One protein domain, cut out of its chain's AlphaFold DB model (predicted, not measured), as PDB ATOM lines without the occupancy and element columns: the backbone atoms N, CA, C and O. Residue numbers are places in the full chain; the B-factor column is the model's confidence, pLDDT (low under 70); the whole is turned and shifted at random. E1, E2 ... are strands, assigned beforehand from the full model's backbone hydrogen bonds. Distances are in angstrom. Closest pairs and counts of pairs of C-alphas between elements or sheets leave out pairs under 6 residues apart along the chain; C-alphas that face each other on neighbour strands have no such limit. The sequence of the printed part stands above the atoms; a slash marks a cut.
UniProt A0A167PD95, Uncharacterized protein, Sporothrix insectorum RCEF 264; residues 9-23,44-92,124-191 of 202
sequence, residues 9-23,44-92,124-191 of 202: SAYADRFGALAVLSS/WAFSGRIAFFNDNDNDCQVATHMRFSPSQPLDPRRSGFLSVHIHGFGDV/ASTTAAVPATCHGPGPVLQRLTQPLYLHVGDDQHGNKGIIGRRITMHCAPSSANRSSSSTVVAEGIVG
ATOM      1  N   SER A   9     -26.678  -5.082 -37.547       61.06
ATOM      2  CA  SER A   9     -26.046  -3.794 -37.236       61.06
ATOM      3  C   SER A   9     -26.680  -2.571 -37.930       61.06
ATOM      4  O   SER A   9     -26.667  -1.474 -37.365       61.06
ATOM      5  N   ALA A  10     -27.288  -2.726 -39.110       65.50
ATOM      6  CA  ALA A  10     -28.020  -1.664 -39.805       65.50
ATOM      7  C   ALA A  10     -29.353  -1.310 -39.116       65.50
ATOM      8  O   ALA A  10     -29.882  -0.212 -39.303       65.50
ATOM      9  N   TYR A  11     -29.883  -2.214 -38.289       63.00
ATOM     10  CA  TYR A  11     -31.126  -2.044 -37.533       63.00
ATOM     11  C   TYR A  11     -30.903  -1.772 -36.045       63.00
ATOM     12  O   TYR A  11     -31.879  -1.556 -35.329       63.00
ATOM     13  N   ALA A  12     -29.653  -1.694 -35.586       57.69
ATOM     14  CA  ALA A  12     -29.319  -1.429 -34.184       57.69
ATOM     15  C   ALA A  12     -29.840  -0.071 -33.655       57.69
ATOM     16  O   ALA A  12     -29.867   0.148 -32.450       57.69
ATOM     17  N   ASP A  13     -30.276   0.849 -34.530       58.00
ATOM     18  CA  ASP A  13     -30.975   2.083 -34.120       58.00
ATOM     19  C   ASP A  13     -32.489   1.911 -33.937       58.00
ATOM     20  O   ASP A  13     -33.130   2.804 -33.385       58.00
ATOM     21  N   ARG A  14     -33.071   0.816 -34.440       57.72
ATOM     22  CA  ARG A  14     -34.512   0.522 -34.362       57.72
ATOM     23  C   ARG A  14     -34.849  -0.405 -33.203       57.72
ATOM     24  O   ARG A  14     -35.921  -0.271 -32.625       57.72
ATOM     25  N   PHE A  15     -33.942  -1.325 -32.888       54.00
ATOM     26  CA  PHE A  15     -34.111  -2.327 -31.846       54.00
ATOM     27  C   PHE A  15     -32.931  -2.256 -30.892       54.00
ATOM     28  O   PHE A  15     -31.777  -2.309 -31.315       54.00
ATOM     29  N   GLY A  16     -33.232  -2.105 -29.608       58.81
ATOM     30  CA  GLY A  16     -32.217  -1.973 -28.582       58.81
ATOM     31  C   GLY A  16     -32.495  -0.829 -27.631       58.81
ATOM     32  O   GLY A  16     -33.484  -0.104 -27.737       58.81
ATOM     33  N   ALA A  17     -31.597  -0.703 -26.672       65.12
ATOM     34  CA  ALA A  17     -31.681   0.316 -25.658       65.12
ATOM     35  C   ALA A  17     -30.779   1.493 -26.050       65.12
ATOM     36  O   ALA A  17     -29.583   1.309 -26.286       65.12
ATOM     37  N   LEU A  18     -31.383   2.681 -26.168       69.50
ATOM     38  CA  LEU A  18     -30.733   3.905 -26.631       69.50
ATOM     39  C   LEU A  18     -30.460   4.842 -25.457       69.50
ATOM     40  O   LEU A  18     -31.387   5.234 -24.756       69.50
ATOM     41  N   ALA A  19     -29.213   5.275 -25.320       71.19
ATOM     42  CA  ALA A  19     -28.862   6.410 -24.478       71.19
ATOM     43  C   ALA A  19     -28.354   7.568 -25.341       71.19
ATOM     44  O   ALA A  19     -27.519   7.372 -26.230       71.19
ATOM     45  N   VAL A  20     -28.872   8.770 -25.078       73.56
ATOM     46  CA  VAL A  20     -28.451  10.016 -25.730       73.56
ATOM     47  C   VAL A  20     -27.580  10.794 -24.764       73.56
ATOM     48  O   VAL A  20     -27.955  11.000 -23.613       73.56
ATOM     49  N   LEU A  21     -26.407  11.195 -25.238       71.06
ATOM     50  CA  LEU A  21     -25.370  11.785 -24.406       71.06
ATOM     51  C   LEU A  21     -25.265  13.262 -24.734       71.06
ATOM     52  O   LEU A  21     -24.873  13.631 -25.845       71.06
ATOM     53  N   SER A  22     -25.634  14.088 -23.765       68.00
ATOM     54  CA  SER A  22     -25.496  15.535 -23.852       68.00
ATOM     55  C   SER A  22     -24.152  15.948 -23.273       68.00
ATOM     56  O   SER A  22     -23.734  15.420 -22.245       68.00
ATOM     57  N   SER A  23     -23.495  16.919 -23.912       64.75
ATOM     58  CA  SER A  23     -22.353  17.594 -23.292       64.75
ATOM     59  C   SER A  23     -22.788  18.150 -21.935       64.75
ATOM     60  O   SER A  23     -23.894  18.705 -21.867       64.75
ATOM     61  N   TRP A  44     -13.037  16.566 -22.562       65.69
ATOM     62  CA  TRP A  44     -13.741  16.319 -23.815       65.69
ATOM     63  C   TRP A  44     -15.251  16.234 -23.589       65.69
ATOM     64  O   TRP A  44     -15.740  15.395 -22.830       65.69
ATOM     65  N   ALA A  45     -15.997  17.063 -24.315       67.88
ATOM     66  CA  ALA A  45     -17.438  16.931 -24.429       67.88
ATOM     67  C   ALA A  45     -17.771  15.729 -25.328       67.88
ATOM     68  O   ALA A  45     -17.973  15.864 -26.536       67.88
ATOM     69  N   PHE A  46     -17.813  14.529 -24.748       72.38
ATOM     70  CA  PHE A  46     -18.347  13.362 -25.444       72.38
ATOM     71  C   PHE A  46     -19.857  13.510 -25.581       72.38
ATOM     72  O   PHE A  46     -20.592  13.492 -24.598       72.38
ATOM     73  N   SER A  47     -20.327  13.628 -26.817       80.31
ATOM     74  CA  SER A  47     -21.749  13.538 -27.134       80.31
ATOM     75  C   SER A  47     -21.966  12.533 -28.256       80.31
ATOM     76  O   SER A  47     -21.102  12.319 -29.109       80.31
ATOM     77  N   GLY A  48     -23.109  11.861 -28.233       85.31
ATOM     78  CA  GLY A  48     -23.377  10.757 -29.141       85.31
ATOM     79  C   GLY A  48     -24.538   9.889 -28.693       85.31
ATOM     80  O   GLY A  48     -25.330  10.258 -27.824       85.31
ATOM     81  N   ARG A  49     -24.637   8.725 -29.325       86.88
ATOM     82  CA  ARG A  49     -25.670   7.721 -29.084       86.88
ATOM     83  C   ARG A  49     -25.014   6.401 -28.729       86.88
ATOM     84  O   ARG A  49     -24.086   5.985 -29.417       86.88
ATOM     85  N   ILE A  50     -25.515   5.731 -27.700       86.25
ATOM     86  CA  ILE A  50     -25.154   4.341 -27.405       86.25
ATOM     87  C   ILE A  50     -26.362   3.462 -27.685       86.25
ATOM     88  O   ILE A  50     -27.446   3.749 -27.183       86.25
ATOM     89  N   ALA A  51     -26.160   2.403 -28.462       87.19
ATOM     90  CA  ALA A  51     -27.147   1.369 -28.724       87.19
ATOM     91  C   ALA A  51     -26.634   0.013 -28.231       87.19
ATOM     92  O   ALA A  51     -25.515  -0.384 -28.558       87.19
ATOM     93  N   PHE A  52     -27.458  -0.709 -27.477       86.25
ATOM     94  CA  PHE A  52     -27.203  -2.098 -27.088       86.25
ATOM     95  C   PHE A  52     -28.087  -3.029 -27.904       86.25
ATOM     96  O   PHE A  52     -29.304  -2.847 -27.914       86.25
ATOM     97  N   PHE A  53     -27.490  -4.019 -28.562       86.62
ATOM     98  CA  PHE A  53     -28.202  -4.902 -29.484       86.62
ATOM     99  C   PHE A  53     -27.627  -6.321 -29.484       86.62
ATOM    100  O   PHE A  53     -26.550  -6.586 -28.940       86.62
ATOM    101  N   ASN A  54     -28.362  -7.251 -30.086       87.44
ATOM    102  CA  ASN A  54     -27.897  -8.604 -30.350       87.44
ATOM    103  C   ASN A  54     -27.696  -8.776 -31.854       87.44
ATOM    104  O   ASN A  54     -28.624  -8.571 -32.625       87.44
ATOM    105  N   ASP A  55     -26.486  -9.144 -32.263       86.38
ATOM    106  CA  ASP A  55     -26.133  -9.248 -33.685       86.38
ATOM    107  C   ASP A  55     -26.754 -10.482 -34.366       86.38
ATOM    108  O   ASP A  55     -26.828 -10.550 -35.587       86.38
ATOM    109  N   ASN A  56     -27.242 -11.448 -33.578       86.38
ATOM    110  CA  ASN A  56     -27.884 -12.658 -34.096       86.38
ATOM    111  C   ASN A  56     -29.414 -12.550 -34.172       86.38
ATOM    112  O   ASN A  56     -30.035 -13.316 -34.902       86.38
ATOM    113  N   ASP A  57     -30.030 -11.673 -33.374       80.81
ATOM    114  CA  ASP A  57     -31.488 -11.601 -33.237       80.81
ATOM    115  C   ASP A  57     -31.931 -10.226 -32.714       80.81
ATOM    116  O   ASP A  57     -31.780  -9.913 -31.534       80.81
ATOM    117  N   ASN A  58     -32.530  -9.418 -33.589       72.00
ATOM    118  CA  ASN A  58     -32.989  -8.066 -33.258       72.00
ATOM    119  C   ASN A  58     -34.148  -8.045 -32.243       72.00
ATOM    120  O   ASN A  58     -34.354  -7.033 -31.573       72.00
ATOM    121  N   ASP A  59     -34.880  -9.152 -32.101       72.69
ATOM    122  CA  ASP A  59     -35.969  -9.293 -31.134       72.69
ATOM    123  C   ASP A  59     -35.470  -9.810 -29.777       72.69
ATOM    124  O   ASP A  59     -36.238  -9.898 -28.812       72.69
ATOM    125  N   CYS A  60     -34.186 -10.152 -29.666       78.12
ATOM    126  CA  CYS A  60     -33.648 -10.701 -28.442       78.12
ATOM    127  C   CYS A  60     -33.538  -9.622 -27.361       78.12
ATOM    128  O   CYS A  60     -32.903  -8.582 -27.530       78.12
ATOM    129  N   GLN A  61     -34.078  -9.923 -26.184       78.44
ATOM    130  CA  GLN A  61     -33.960  -9.076 -24.993       78.44
ATOM    131  C   GLN A  61     -32.558  -9.115 -24.361       78.44
ATOM    132  O   GLN A  61     -32.328  -8.519 -23.307       78.44
ATOM    133  N   VAL A  62     -31.629  -9.850 -24.969       84.44
ATOM    134  CA  VAL A  62     -30.262 -10.031 -24.495       84.44
ATOM    135  C   VAL A  62     -29.325  -9.367 -25.484       84.44
ATOM    136  O   VAL A  62     -29.080  -9.911 -26.555       84.44
ATOM    137  N   ALA A  63     -28.773  -8.211 -25.127       87.19
ATOM    138  CA  ALA A  63     -27.752  -7.560 -25.930       87.19
ATOM    139  C   ALA A  63     -26.406  -8.275 -25.778       87.19
ATOM    140  O   ALA A  63     -25.978  -8.629 -24.680       87.19
ATOM    141  N   THR A  64     -25.719  -8.464 -26.898       89.88
ATOM    142  CA  THR A  64     -24.368  -9.043 -26.968       89.88
ATOM    143  C   THR A  64     -23.342  -8.029 -27.463       89.88
ATOM    144  O   THR A  64     -22.140  -8.241 -27.305       89.88
ATOM    145  N   HIS A  65     -23.809  -6.914 -28.025       89.94
ATOM    146  CA  HIS A  65     -22.998  -5.861 -28.605       89.94
ATOM    147  C   HIS A  65     -23.468  -4.484 -28.132       89.94
ATOM    148  O   HIS A  65     -24.633  -4.266 -27.794       89.94
ATOM    149  N   MET A  66     -22.526  -3.551 -28.135       89.38
ATOM    150  CA  MET A  66     -22.728  -2.132 -27.908       89.38
ATOM    151  C   MET A  66     -22.174  -1.369 -29.105       89.38
ATOM    152  O   MET A  66     -21.058  -1.628 -29.553       89.38
ATOM    153  N   ARG A  67     -22.930  -0.392 -29.593       89.44
ATOM    154  CA  ARG A  67     -22.481   0.563 -30.598       89.44
ATOM    155  C   ARG A  67     -22.500   1.965 -30.021       89.44
ATOM    156  O   ARG A  67     -23.546   2.419 -29.570       89.44
ATOM    157  N   PHE A  68     -21.372   2.656 -30.092       87.81
ATOM    158  CA  PHE A  68     -21.275   4.080 -29.806       87.81
ATOM    159  C   PHE A  68     -21.151   4.866 -31.113       87.81
ATOM    160  O   PHE A  68     -20.207   4.673 -31.875       87.81
ATOM    161  N   SER A  69     -22.102   5.757 -31.369       88.38
ATOM    162  CA  SER A  69     -22.116   6.656 -32.522       88.38
ATOM    163  C   SER A  69     -21.870   8.082 -32.027       88.38
ATOM    164  O   SER A  69     -22.806   8.699 -31.499       88.38
ATOM    165  N   PRO A  70     -20.641   8.614 -32.137       85.88
ATOM    166  CA  PRO A  70     -20.354   9.968 -31.687       85.88
ATOM    167  C   PRO A  70     -21.117  10.987 -32.548       85.88
ATOM    168  O   PRO A  70     -21.341  10.772 -33.738       85.88
ATOM    169  N   SER A  71     -21.553  12.092 -31.940       84.88
ATOM    170  CA  SER A  71     -22.292  13.152 -32.644       84.88
ATOM    171  C   SER A  71     -21.373  13.998 -33.536       84.88
ATOM    172  O   SER A  71     -21.811  14.564 -34.536       84.88
ATOM    173  N   GLN A  72     -20.091  14.058 -33.170       84.44
ATOM    174  CA  GLN A  72     -19.026  14.748 -33.880       84.44
ATOM    175  C   GLN A  72     -17.869  13.772 -34.120       84.44
ATOM    176  O   GLN A  72     -17.634  12.896 -33.283       84.44
ATOM    177  N   PRO A  73     -17.127  13.900 -35.234       81.62
ATOM    178  CA  PRO A  73     -15.927  13.105 -35.456       81.62
ATOM    179  C   PRO A  73     -14.953  13.249 -34.282       81.62
ATOM    180  O   PRO A  73     -14.661  14.362 -33.847       81.62
ATOM    181  N   LEU A  74     -14.450  12.124 -33.775       77.31
ATOM    182  CA  LEU A  74     -13.434  12.129 -32.726       77.31
ATOM    183  C   LEU A  74     -12.113  12.645 -33.309       77.31
ATOM    184  O   LEU A  74     -11.692  12.201 -34.379       77.31
ATOM    185  N   ASP A  75     -11.465  13.586 -32.619       78.19
ATOM    186  CA  ASP A  75     -10.151  14.092 -33.024       78.19
ATOM    187  C   ASP A  75      -9.098  12.986 -32.823       78.19
ATOM    188  O   ASP A  75      -8.830  12.609 -31.683       78.19
ATOM    189  N   PRO A  76      -8.453  12.471 -33.887       72.88
ATOM    190  CA  PRO A  76      -7.478  11.389 -33.767       72.88
ATOM    191  C   PRO A  76      -6.208  11.801 -33.012       72.88
ATOM    192  O   PRO A  76      -5.433  10.938 -32.603       72.88
ATOM    193  N   ARG A  77      -5.954  13.107 -32.840       77.12
ATOM    194  CA  ARG A  77      -4.820  13.615 -32.046       77.12
ATOM    195  C   ARG A  77      -5.056  13.465 -30.549       77.12
ATOM    196  O   ARG A  77      -4.118  13.540 -29.759       77.12
ATOM    197  N   ARG A  78      -6.311  13.273 -30.166       72.31
ATOM    198  CA  ARG A  78      -6.782  13.185 -28.799       72.31
ATOM    199  C   ARG A  78      -7.056  11.708 -28.514       72.31
ATOM    200  O   ARG A  78      -7.988  11.121 -29.047       72.31
ATOM    201  N   SER A  79      -6.208  11.087 -27.689       70.69
ATOM    202  CA  SER A  79      -6.392   9.699 -27.237       70.69
ATOM    203  C   SER A  79      -6.971   9.663 -25.823       70.69
ATOM    204  O   SER A  79      -6.590  10.445 -24.949       70.69
ATOM    205  N   GLY A  80      -7.964   8.805 -25.624       74.94
ATOM    206  CA  GLY A  80      -8.757   8.744 -24.406       74.94
ATOM    207  C   GLY A  80      -9.435   7.392 -24.287       74.94
ATOM    208  O   GLY A  80      -9.480   6.611 -25.240       74.94
ATOM    209  N   PHE A  81      -9.939   7.103 -23.099       79.12
ATOM    210  CA  PHE A  81     -10.654   5.866 -22.834       79.12
ATOM    211  C   PHE A  81     -12.082   6.201 -22.443       79.12
ATOM    212  O   PHE A  81     -12.301   6.946 -21.487       79.12
ATOM    213  N   LEU A  82     -13.037   5.642 -23.186       80.25
ATOM    214  CA  LEU A  82     -14.444   5.668 -22.820       80.25
ATOM    215  C   LEU A  82     -14.761   4.367 -22.083       80.25
ATOM    216  O   LEU A  82     -14.704   3.282 -22.667       80.25
ATOM    217  N   SER A  83     -15.088   4.487 -20.798       84.44
ATOM    218  CA  SER A  83     -15.624   3.385 -20.001       84.44
ATOM    219  C   SER A  83     -17.128   3.560 -19.871       84.44
ATOM    220  O   SER A  83     -17.585   4.600 -19.396       84.44
ATOM    221  N   VAL A  84     -17.895   2.551 -20.284       84.94
ATOM    222  CA  VAL A  84     -19.348   2.504 -20.095       84.94
ATOM    223  C   VAL A  84     -19.655   1.560 -18.939       84.94
ATOM    224  O   VAL A  84     -19.331   0.374 -18.998       84.94
ATOM    225  N   HIS A  85     -20.296   2.091 -17.902       85.69
ATOM    226  CA  HIS A  85     -20.761   1.348 -16.740       85.69
ATOM    227  C   HIS A  85     -22.274   1.191 -16.823       85.69
ATOM    228  O   HIS A  85     -22.998   2.178 -16.939       85.69
ATOM    229  N   ILE A  86     -22.748  -0.050 -16.760       84.56
ATOM    230  CA  ILE A  86     -24.175  -0.366 -16.745       84.56
ATOM    231  C   ILE A  86     -24.542  -0.790 -15.334       84.56
ATOM    232  O   ILE A  86     -24.047  -1.795 -14.826       84.56
ATOM    233  N   HIS A  87     -25.420  -0.021 -14.708       82.19
ATOM    234  CA  HIS A  87     -25.849  -0.262 -13.341       82.19
ATOM    235  C   HIS A  87     -26.836  -1.431 -13.306       82.19
ATOM    236  O   HIS A  87     -27.678  -1.582 -14.197       82.19
ATOM    237  N   GLY A  88     -26.731  -2.274 -12.277       71.38
ATOM    238  CA  GLY A  88     -27.609  -3.438 -12.105       71.38
ATOM    239  C   GLY A  88     -29.073  -3.059 -11.866       71.38
ATOM    240  O   GLY A  88     -29.967  -3.805 -12.259       71.38
ATOM    241  N   PHE A  89     -29.314  -1.876 -11.292       66.44
ATOM    242  CA  PHE A  89     -30.639  -1.346 -10.987       66.44
ATOM    243  C   PHE A  89     -30.780   0.075 -11.543       66.44
ATOM    244  O   PHE A  89     -29.878   0.900 -11.414       66.44
ATOM    245  N   GLY A  90     -31.917   0.359 -12.179       56.75
ATOM    246  CA  GLY A  90     -32.271   1.693 -12.676       56.75
ATOM    247  C   GLY A  90     -32.895   2.603 -11.616       56.75
ATOM    248  O   GLY A  90     -33.542   3.583 -11.980       56.75
ATOM    249  N   ASP A  91     -32.769   2.273 -10.326       56.31
ATOM    250  CA  ASP A  91     -33.443   3.020  -9.267       56.31
ATOM    251  C   ASP A  91     -32.728   4.350  -8.980       56.31
ATOM    252  O   ASP A  91     -31.745   4.429  -8.245       56.31
ATOM    253  N   VAL A  92     -33.232   5.419  -9.595       49.28
ATOM    254  CA  VAL A  92     -32.803   6.807  -9.358       49.28
ATOM    255  C   VAL A  92     -33.402   7.411  -8.081       49.28
ATOM    256  O   VAL A  92     -33.033   8.523  -7.703       49.28
ATOM    257  N   ALA A 124     -20.948  -9.207 -11.307       42.75
ATOM    258  CA  ALA A 124     -21.293  -9.080 -12.732       42.75
ATOM    259  C   ALA A 124     -21.617  -7.638 -13.182       42.75
ATOM    260  O   ALA A 124     -22.776  -7.273 -13.374       42.75
ATOM    261  N   SER A 125     -20.577  -6.827 -13.372       51.06
ATOM    262  CA  SER A 125     -20.633  -5.576 -14.132       51.06
ATOM    263  C   SER A 125     -20.204  -5.845 -15.576       51.06
ATOM    264  O   SER A 125     -19.086  -6.296 -15.830       51.06
ATOM    265  N   THR A 126     -21.076  -5.558 -16.543       53.66
ATOM    266  CA  THR A 126     -20.698  -5.609 -17.960       53.66
ATOM    267  C   THR A 126     -19.977  -4.316 -18.320       53.66
ATOM    268  O   THR A 126     -20.608  -3.289 -18.563       53.66
ATOM    269  N   THR A 127     -18.650  -4.362 -18.366       55.56
ATOM    270  CA  THR A 127     -17.831  -3.245 -18.846       55.56
ATOM    271  C   THR A 127     -17.597  -3.378 -20.346       55.56
ATOM    272  O   THR A 127     -17.128  -4.412 -20.827       55.56
ATOM    273  N   ALA A 128     -17.870  -2.305 -21.087       56.00
ATOM    274  CA  ALA A 128     -17.403  -2.137 -22.456       56.00
ATOM    275  C   ALA A 128     -16.336  -1.037 -22.461       56.00
ATOM    276  O   ALA A 128     -16.652   0.145 -22.328       56.00
ATOM    277  N   ALA A 129     -15.068  -1.435 -22.575       59.06
ATOM    278  CA  ALA A 129     -13.985  -0.496 -22.816       59.06
ATOM    279  C   ALA A 129     -13.864  -0.271 -24.314       59.06
ATOM    280  O   ALA A 129     -13.654  -1.216 -25.076       59.06
ATOM    281  N   VAL A 130     -14.005   0.983 -24.722       56.28
ATOM    282  CA  VAL A 130     -13.818   1.376 -26.111       56.28
ATOM    283  C   VAL A 130     -12.475   2.092 -26.211       56.28
ATOM    284  O   VAL A 130     -12.361   3.216 -25.711       56.28
ATOM    285  N   PRO A 131     -11.438   1.481 -26.818       58.22
ATOM    286  CA  PRO A 131     -10.229   2.225 -27.126       58.22
ATOM    287  C   PRO A 131     -10.592   3.342 -28.101       58.22
ATOM    288  O   PRO A 131     -11.039   3.066 -29.214       58.22
ATOM    289  N   ALA A 132     -10.381   4.605 -27.716       53.53
ATOM    290  CA  ALA A 132     -10.618   5.736 -28.612       53.53
ATOM    291  C   ALA A 132      -9.524   5.876 -29.687       53.53
ATOM    292  O   ALA A 132      -9.286   6.965 -30.201       53.53
ATOM    293  N   THR A 133      -8.866   4.781 -30.084       53.91
ATOM    294  CA  THR A 133      -8.091   4.713 -31.330       53.91
ATOM    295  C   THR A 133      -9.057   4.589 -32.511       53.91
ATOM    296  O   THR A 133      -8.979   3.672 -33.328       53.91
ATOM    297  N   CYS A 134     -10.043   5.481 -32.567       52.16
ATOM    298  CA  CYS A 134     -11.036   5.546 -33.622       52.16
ATOM    299  C   CYS A 134     -10.420   6.349 -34.767       52.16
ATOM    300  O   CYS A 134     -10.651   7.547 -34.905       52.16
ATOM    301  N   HIS A 135      -9.582   5.708 -35.579       59.38
ATOM    302  CA  HIS A 135      -9.080   6.314 -36.809       59.38
ATOM    303  C   HIS A 135     -10.185   6.295 -37.876       59.38
ATOM    304  O   HIS A 135     -10.130   5.535 -38.837       59.38
ATOM    305  N   GLY A 136     -11.229   7.100 -37.680       66.38
ATOM    306  CA  GLY A 136     -12.283   7.292 -38.668       66.38
ATOM    307  C   GLY A 136     -13.584   7.849 -38.082       66.38
ATOM    308  O   GLY A 136     -13.873   7.629 -36.908       66.38
ATOM    309  N   PRO A 137     -14.410   8.529 -38.899       70.06
ATOM    310  CA  PRO A 137     -15.705   9.095 -38.499       70.06
ATOM    311  C   PRO A 137     -16.810   8.032 -38.295       70.06
ATOM    312  O   PRO A 137     -17.993   8.321 -38.457       70.06
ATOM    313  N   GLY A 138     -16.438   6.786 -37.998       81.88
ATOM    314  CA  GLY A 138     -17.358   5.656 -37.919       81.88
ATOM    315  C   GLY A 138     -17.889   5.400 -36.507       81.88
ATOM    316  O   GLY A 138     -17.260   5.794 -35.523       81.88
ATOM    317  N   PRO A 139     -19.032   4.703 -36.387       86.06
ATOM    318  CA  PRO A 139     -19.488   4.196 -35.105       86.06
ATOM    319  C   PRO A 139     -18.493   3.168 -34.562       86.06
ATOM    320  O   PRO A 139     -17.918   2.377 -35.311       86.06
ATOM    321  N   VAL A 140     -18.332   3.145 -33.245       86.75
ATOM    322  CA  VAL A 140     -17.505   2.155 -32.568       86.75
ATOM    323  C   VAL A 140     -18.372   0.988 -32.137       86.75
ATOM    324  O   VAL A 140     -19.315   1.165 -31.367       86.75
ATOM    325  N   LEU A 141     -18.059  -0.201 -32.646       89.12
ATOM    326  CA  LEU A 141     -18.744  -1.439 -32.306       89.12
ATOM    327  C   LEU A 141     -17.897  -2.250 -31.324       89.12
ATOM    328  O   LEU A 141     -16.740  -2.549 -31.601       89.12
ATOM    329  N   GLN A 142     -18.495  -2.635 -30.201       88.62
ATOM    330  CA  GLN A 142     -17.841  -3.391 -29.143       88.62
ATOM    331  C   GLN A 142     -18.709  -4.584 -28.740       88.62
ATOM    332  O   GLN A 142     -19.886  -4.431 -28.416       88.62
ATOM    333  N   ARG A 143     -18.121  -5.782 -28.712       89.31
ATOM    334  CA  ARG A 143     -18.773  -6.957 -28.123       89.31
ATOM    335  C   ARG A 143     -18.737  -6.847 -26.600       89.31
ATOM    336  O   ARG A 143     -17.700  -6.508 -26.025       89.31
ATOM    337  N   LEU A 144     -19.861  -7.141 -25.959       85.75
ATOM    338  CA  LEU A 144     -19.961  -7.184 -24.506       85.75
ATOM    339  C   LEU A 144     -19.264  -8.440 -23.975       85.75
ATOM    340  O   LEU A 144     -19.409  -9.528 -24.534       85.75
ATOM    341  N   THR A 145     -18.521  -8.293 -22.878       86.50
ATOM    342  CA  THR A 145     -17.871  -9.419 -22.186       86.50
ATOM    343  C   THR A 145     -18.892 -10.378 -21.582       86.50
ATOM    344  O   THR A 145     -18.672 -11.586 -21.555       86.50
ATOM    345  N   GLN A 146     -20.026  -9.836 -21.142       85.38
ATOM    346  CA  GLN A 146     -21.167 -10.582 -20.639       85.38
ATOM    347  C   GLN A 146     -22.442 -10.100 -21.335       85.38
ATOM    348  O   GLN A 146     -22.605  -8.888 -21.521       85.38
ATOM    349  N   PRO A 147     -23.356 -11.011 -21.709       86.38
ATOM    350  CA  PRO A 147     -24.639 -10.621 -22.270       86.38
ATOM    351  C   PRO A 147     -25.413  -9.706 -21.314       86.38
ATOM    352  O   PRO A 147     -25.488  -9.958 -20.111       86.38
ATOM    353  N   LEU A 148     -26.000  -8.643 -21.855       83.56
ATOM    354  CA  LEU A 148     -26.773  -7.666 -21.103       83.56
ATOM    355  C   LEU A 148     -28.267  -7.925 -21.293       83.56
ATOM    356  O   LEU A 148     -28.814  -7.702 -22.372       83.56
ATOM    357  N   TYR A 149     -28.943  -8.345 -20.229       81.94
ATOM    358  CA  TYR A 149     -30.397  -8.491 -20.222       81.94
ATOM    359  C   TYR A 149     -31.060  -7.114 -20.146       81.94
ATOM    360  O   TYR A 149     -31.000  -6.441 -19.114       81.94
ATOM    361  N   LEU A 150     -31.689  -6.698 -21.241       75.69
ATOM    362  CA  LEU A 150     -32.357  -5.403 -21.350       75.69
ATOM    363  C   LEU A 150     -33.783  -5.407 -20.777       75.69
ATOM    364  O   LEU A 150     -34.373  -4.345 -20.607       75.69
ATOM    365  N   HIS A 151     -34.339  -6.588 -20.498       72.00
ATOM    366  CA  HIS A 151     -35.648  -6.736 -19.868       72.00
ATOM    367  C   HIS A 151     -35.570  -6.449 -18.370       72.00
ATOM    368  O   HIS A 151     -34.717  -7.013 -17.680       72.00
ATOM    369  N   VAL A 152     -36.484  -5.627 -17.858       60.75
ATOM    370  CA  VAL A 152     -36.575  -5.338 -16.428       60.75
ATOM    371  C   VAL A 152     -38.046  -5.331 -16.011       60.75
ATOM    372  O   VAL A 152     -38.741  -4.327 -16.128       60.75
ATOM    373  N   GLY A 153     -38.483  -6.481 -15.496       57.91
ATOM    374  CA  GLY A 153     -39.795  -6.674 -14.878       57.91
ATOM    375  C   GLY A 153     -40.965  -6.856 -15.849       57.91
ATOM    376  O   GLY A 153     -40.965  -6.364 -16.977       57.91
ATOM    377  N   ASP A 154     -41.985  -7.554 -15.357       62.84
ATOM    378  CA  ASP A 154     -43.342  -7.499 -15.889       62.84
ATOM    379  C   ASP A 154     -44.125  -6.501 -15.026       62.84
ATOM    380  O   ASP A 154     -43.967  -6.476 -13.801       62.84
ATOM    381  N   ASP A 155     -44.951  -5.654 -15.634       54.78
ATOM    382  CA  ASP A 155     -45.934  -4.896 -14.873       54.78
ATOM    383  C   ASP A 155     -47.070  -5.821 -14.396       54.78
ATOM    384  O   ASP A 155     -47.231  -6.961 -14.837       54.78
ATOM    385  N   GLN A 156     -47.890  -5.323 -13.474       44.53
ATOM    386  CA  GLN A 156     -49.030  -6.054 -12.904       44.53
ATOM    387  C   GLN A 156     -50.098  -6.493 -13.927       44.53
ATOM    388  O   GLN A 156     -50.991  -7.267 -13.584       44.53
ATOM    389  N   HIS A 157     -50.027  -6.011 -15.168       54.22
ATOM    390  CA  HIS A 157     -50.914  -6.382 -16.269       54.22
ATOM    391  C   HIS A 157     -50.235  -7.344 -17.260       54.22
ATOM    392  O   HIS A 157     -50.806  -7.643 -18.307       54.22
ATOM    393  N   GLY A 158     -49.028  -7.829 -16.949       64.44
ATOM    394  CA  GLY A 158     -48.233  -8.664 -17.846       64.44
ATOM    395  C   GLY A 158     -47.632  -7.894 -19.024       64.44
ATOM    396  O   GLY A 158     -47.152  -8.517 -19.974       64.44
ATOM    397  N   ASN A 159     -47.647  -6.556 -18.996       54.19
ATOM    398  CA  ASN A 159     -46.892  -5.771 -19.960       54.19
ATOM    399  C   ASN A 159     -45.422  -5.804 -19.560       54.19
ATOM    400  O   ASN A 159     -45.052  -5.547 -18.417       54.19
ATOM    401  N   LYS A 160     -44.567  -6.073 -20.535       61.25
ATOM    402  CA  LYS A 160     -43.120  -6.061 -20.347       61.25
ATOM    403  C   LYS A 160     -42.666  -4.622 -20.111       61.25
ATOM    404  O   LYS A 160     -42.788  -3.782 -21.004       61.25
ATOM    405  N   GLY A 161     -42.220  -4.325 -18.893       52.97
ATOM    406  CA  GLY A 161     -41.882  -2.972 -18.469       52.97
ATOM    407  C   GLY A 161     -40.606  -2.457 -19.137       52.97
ATOM    408  O   GLY A 161     -39.593  -3.151 -19.203       52.97
ATOM    409  N   ILE A 162     -40.635  -1.197 -19.581       58.34
ATOM    410  CA  ILE A 162     -39.462  -0.436 -20.042       58.34
ATOM    411  C   ILE A 162     -38.729   0.131 -18.813       58.34
ATOM    412  O   ILE A 162     -38.548   1.343 -18.698       58.34
ATOM    413  N   ILE A 163     -38.352  -0.688 -17.826       58.47
ATOM    414  CA  ILE A 163     -37.475  -0.162 -16.772       58.47
ATOM    415  C   ILE A 163     -36.059  -0.174 -17.341       58.47
ATOM    416  O   ILE A 163     -35.443  -1.216 -17.545       58.47
ATOM    417  N   GLY A 164     -35.563   1.007 -17.691       68.88
ATOM    418  CA  GLY A 164     -34.224   1.121 -18.236       68.88
ATOM    419  C   GLY A 164     -33.154   0.951 -17.161       68.88
ATOM    420  O   GLY A 164     -33.347   1.324 -16.006       68.88
ATOM    421  N   ARG A 165     -31.996   0.404 -17.534       76.75
ATOM    422  CA  ARG A 165     -30.815   0.414 -16.663       76.75
ATOM    423  C   ARG A 165     -30.143   1.777 -16.752       76.75
ATOM    424  O   ARG A 165     -30.035   2.343 -17.840       76.75
ATOM    425  N   ARG A 166     -29.666   2.305 -15.625       81.88
ATOM    426  CA  ARG A 166     -28.814   3.495 -15.655       81.88
ATOM    427  C   ARG A 166     -27.480   3.110 -16.281       81.88
ATOM    428  O   ARG A 166     -26.931   2.049 -15.986       81.88
ATOM    429  N   ILE A 167     -26.965   3.974 -17.138       83.19
ATOM    430  CA  ILE A 167     -25.602   3.888 -17.634       83.19
ATOM    431  C   ILE A 167     -24.854   5.152 -17.242       83.19
ATOM    432  O   ILE A 167     -25.398   6.253 -17.316       83.19
ATOM    433  N   THR A 168     -23.606   4.996 -16.828       83.94
ATOM    434  CA  THR A 168     -22.689   6.111 -16.597       83.94
ATOM    435  C   THR A 168     -21.477   5.919 -17.481       83.94
ATOM    436  O   THR A 168     -20.995   4.802 -17.670       83.94
ATOM    437  N   MET A 169     -20.986   7.007 -18.058       81.25
ATOM    438  CA  MET A 169     -19.738   6.973 -18.798       81.25
ATOM    439  C   MET A 169     -18.688   7.800 -18.129       81.25
ATOM    440  O   MET A 169     -18.930   8.917 -17.674       81.25
ATOM    441  N   HIS A 170     -17.495   7.247 -18.184       83.31
ATOM    442  CA  HIS A 170     -16.311   7.855 -17.650       83.31
ATOM    443  C   HIS A 170     -15.343   8.055 -18.801       83.31
ATOM    444  O   HIS A 170     -15.089   7.128 -19.576       83.31
ATOM    445  N   CYS A 171     -14.818   9.269 -18.909       77.12
ATOM    446  CA  CYS A 171     -13.671   9.529 -19.759       77.12
ATOM    447  C   CYS A 171     -12.422   9.604 -18.887       77.12
ATOM    448  O   CYS A 171     -12.392  10.344 -17.902       77.12
ATOM    449  N   ALA A 172     -11.385   8.871 -19.282       77.81
ATOM    450  CA  ALA A 172     -10.042   9.036 -18.747       77.81
ATOM    451  C   ALA A 172      -9.102   9.553 -19.855       77.81
ATOM    452  O   ALA A 172      -9.089   8.971 -20.949       77.81
ATOM    453  N   PRO A 173      -8.313  10.619 -19.607       73.62
ATOM    454  CA  PRO A 173      -7.275  11.048 -20.539       73.62
ATOM    455  C   PRO A 173      -6.226   9.944 -20.703       73.62
ATOM    456  O   PRO A 173      -5.836   9.308 -19.725       73.62
ATOM    457  N   SER A 174      -5.719   9.745 -21.921       70.38
ATOM    458  CA  SER A 174      -4.672   8.744 -22.191       70.38
ATOM    459  C   SER A 174      -3.363   9.013 -21.432       70.38
ATOM    460  O   SER A 174      -2.658   8.085 -21.045       70.38
ATOM    461  N   SER A 175      -3.058  10.286 -21.164       70.94
ATOM    462  CA  SER A 175      -1.857  10.725 -20.442       70.94
ATOM    463  C   SER A 175      -2.002  10.717 -18.920       70.94
ATOM    464  O   SER A 175      -1.055  11.068 -18.212       70.94
ATOM    465  N   ALA A 176      -3.180  10.374 -18.398       59.78
ATOM    466  CA  ALA A 176      -3.450  10.563 -16.992       59.78
ATOM    467  C   ALA A 176      -2.712   9.508 -16.162       59.78
ATOM    468  O   ALA A 176      -2.954   8.303 -16.254       59.78
ATOM    469  N   ASN A 177      -1.774   9.988 -15.347       59.06
ATOM    470  CA  ASN A 177      -1.124   9.192 -14.319       59.06
ATOM    471  C   ASN A 177      -2.226   8.532 -13.467       59.06
ATOM    472  O   ASN A 177      -3.213   9.197 -13.152       59.06
ATOM    473  N   ARG A 178      -2.078   7.243 -13.127       57.38
ATOM    474  CA  ARG A 178      -3.134   6.317 -12.629       57.38
ATOM    475  C   ARG A 178      -3.999   6.801 -11.444       57.38
ATOM    476  O   ARG A 178      -4.928   6.105 -11.053       57.38
ATOM    477  N   SER A 179      -3.700   7.954 -10.857       59.03
ATOM    478  CA  SER A 179      -4.414   8.593  -9.754       59.03
ATOM    479  C   SER A 179      -5.427   9.670 -10.169       59.03
ATOM    480  O   SER A 179      -6.092  10.222  -9.294       59.03
ATOM    481  N   SER A 180      -5.573  10.004 -11.457       62.94
ATOM    482  CA  SER A 180      -6.596  10.968 -11.880       62.94
ATOM    483  C   SER A 180      -7.996  10.375 -11.713       62.94
ATOM    484  O   SER A 180      -8.316   9.347 -12.316       62.94
ATOM    485  N   SER A 181      -8.840  11.037 -10.926       66.44
ATOM    486  CA  SER A 181     -10.255  10.699 -10.791       66.44
ATOM    487  C   SER A 181     -10.922  10.681 -12.165       66.44
ATOM    488  O   SER A 181     -10.882  11.680 -12.884       66.44
ATOM    489  N   SER A 182     -11.538   9.559 -12.533       70.44
ATOM    490  CA  SER A 182     -12.349   9.488 -13.744       70.44
ATOM    491  C   SER A 182     -13.526  10.456 -13.623       70.44
ATOM    492  O   SER A 182     -14.268  10.383 -12.640       70.44
ATOM    493  N   THR A 183     -13.724  11.325 -14.607       75.31
ATOM    494  CA  THR A 183     -14.871  12.238 -14.613       75.31
ATOM    495  C   THR A 183     -16.051  11.546 -15.281       75.31
ATOM    496  O   THR A 183     -15.910  11.013 -16.388       75.31
ATOM    497  N   VAL A 184     -17.214  11.557 -14.622       77.38
ATOM    498  CA  VAL A 184     -18.475  11.167 -15.263       77.38
ATOM    499  C   VAL A 184     -18.769  12.202 -16.342       77.38
ATOM    500  O   VAL A 184     -19.017  13.365 -16.036       77.38
ATOM    501  N   VAL A 185     -18.688  11.795 -17.607       76.38
ATOM    502  CA  VAL A 185     -18.908  12.701 -18.745       76.38
ATOM    503  C   VAL A 185     -20.365  12.751 -19.168       76.38
ATOM    504  O   VAL A 185     -20.813  13.762 -19.696       76.38
ATOM    505  N   ALA A 186     -21.098  11.665 -18.938       78.06
ATOM    506  CA  ALA A 186     -22.506  11.578 -19.270       78.06
ATOM    507  C   ALA A 186     -23.174  10.416 -18.533       78.06
ATOM    508  O   ALA A 186     -22.548   9.401 -18.212       78.06
ATOM    509  N   GLU A 187     -24.475  10.567 -18.319       79.88
ATOM    510  CA  GLU A 187     -25.348   9.544 -17.762       79.88
ATOM    511  C   GLU A 187     -26.554   9.360 -18.675       79.88
ATOM    512  O   GLU A 187     -26.986  10.292 -19.356       79.88
ATOM    513  N   GLY A 188     -27.101   8.153 -18.698       77.69
ATOM    514  CA  GLY A 188     -28.272   7.838 -19.498       77.69
ATOM    515  C   GLY A 188     -29.086   6.713 -18.891       77.69
ATOM    516  O   GLY A 188     -28.662   6.041 -17.952       77.69
ATOM    517  N   ILE A 189     -30.267   6.497 -19.457       77.12
ATOM    518  CA  ILE A 189     -31.116   5.352 -19.150       77.12
ATOM    519  C   ILE A 189     -31.247   4.537 -20.423       77.12
ATOM    520  O   ILE A 189     -31.464   5.086 -21.501       77.12
ATOM    521  N   VAL A 190     -31.101   3.227 -20.291       75.81
ATOM    522  CA  VAL A 190     -31.096   2.295 -21.405       75.81
ATOM    523  C   VAL A 190     -32.251   1.319 -21.214       75.81
ATOM    524  O   VAL A 190     -32.209   0.453 -20.348       75.81
ATOM    525  N   GLY A 191     -33.330   1.506 -21.974       70.75
ATOM    526  CA  GLY A 191     -34.538   0.676 -21.905       70.75
ATOM    527  C   GLY A 191     -34.805  -0.053 -23.215       70.75
ATOM    528  O   GLY A 191     -34.542   0.485 -24.285       70.75
TER     529      GLY A 191
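What this domain is: This is residues 9 to 23, 44 to 92 and 124 to 191 of the 202 residues of an uncharacterized protein of Sporothrix insectorum RCEF 264 (UniProt A0A167PD95). Two four-stranded sheets lie face to face as a sandwich, and since the outermost strands also come near each other on both sides (E1 beside E8, E5 beside E6), the eight strands make a flattened, nearly closed barrel. Residues 153 to 161, in the link from E6 to E7, stick out from one end as a long loop. The printed part has 132 residues with no named helix and eight named strands, E1 to E8 in order along the chain; the class is all strand, though the strands hold 58 of the 132 residues. One sheet has the order E1 E2 E3 E6 and the other E5 E4 E7 E8, both antiparallel. The whole is compact, with a radius of gyration of the C-alphas of 15.2 A, yet elongated, with spans of 51 by 32 by 25 A.

Where its parts are: Start at Ser 9 and go to C-alpha 17 at (-31.681, 0.316, -25.658), where E1, residues 17 to 21, begins. After the first cut look for E2, residues 48 to 53, 16.4 A long, and then E3, residues 62 to 70, 23.4 A long, which bends by 55 degrees at residue 65. Next comes E4, residues 80 to 86, 19.5 A long. Beyond the second cut find E5, residues 128 to 131, 9.6 A long, and E6, residues 140 to 149, which begins at C-alpha 140 at (-17.505, 2.155, -32.568), is 20.8 A long and bends by 91 degrees at residue 146. E7, residues 165 to 173, runs 26.1 A, and E8, residues 183 to 190, runs 20.2 A to C-alpha 190 at (-31.096, 2.295, -21.405).

How they stand to each other: Begin with the sheet E1 E2 E3 E6, which is strongly twisted, its C-alphas up to 4.9 A off its best plane. E1 and E2 are antiparallel at 166 degrees; look for N 19 and O 50, 3.0 A apart and within hydrogen-bond range. E2 and E3 are a hairpin, with N 51 and O 67 at 2.8 A. E3 and the edge strand E6 are antiparallel at 149 degrees, with N 66 and O 142 at 2.8 A. In the other sheet, E5 is an edge strand antiparallel to E4 at 171 degrees, with N 130 and O 82 at 3.2 A. E4 and E7 have N 83 and O 170 at 2.9 A. E7 and E8 are a hairpin, with N 167 and O 188 at 2.8 A. The sheets form a sandwich, two sheets face to face, 9.6 A centre to centre where they face each other, with their strands at 36 degrees. At one side, the closest C-alphas of E1 and E8, those of Ala 17 and Val 190, are 4.7 A apart; at the other, those of E5 and E6, Ala 128 and Leu 144, are 6.0 A apart. E2 and E8 are near each other, with 6 pairs of C-alphas within 10 A, while E1 and E4, for instance, are apart.

The domain as a whole: The two C-alphas farthest apart, those of Arg 77 and His 157, are 52.7 A from each other. Residues 24 to 43 are not printed, and C-alphas 23 and 44 are 8.7 A apart across that cut; residues 93 to 123 are not printed either, with 19.9 A between C-alphas 92 and 124. Of the links printed whole, E6 to E7 is long, with 15 residues, and the others are short. The mean pLDDT of the printed part is 72.4; 50 residues are under 70, among them residues 9 to 18, 124 to 136 and 152 to 164.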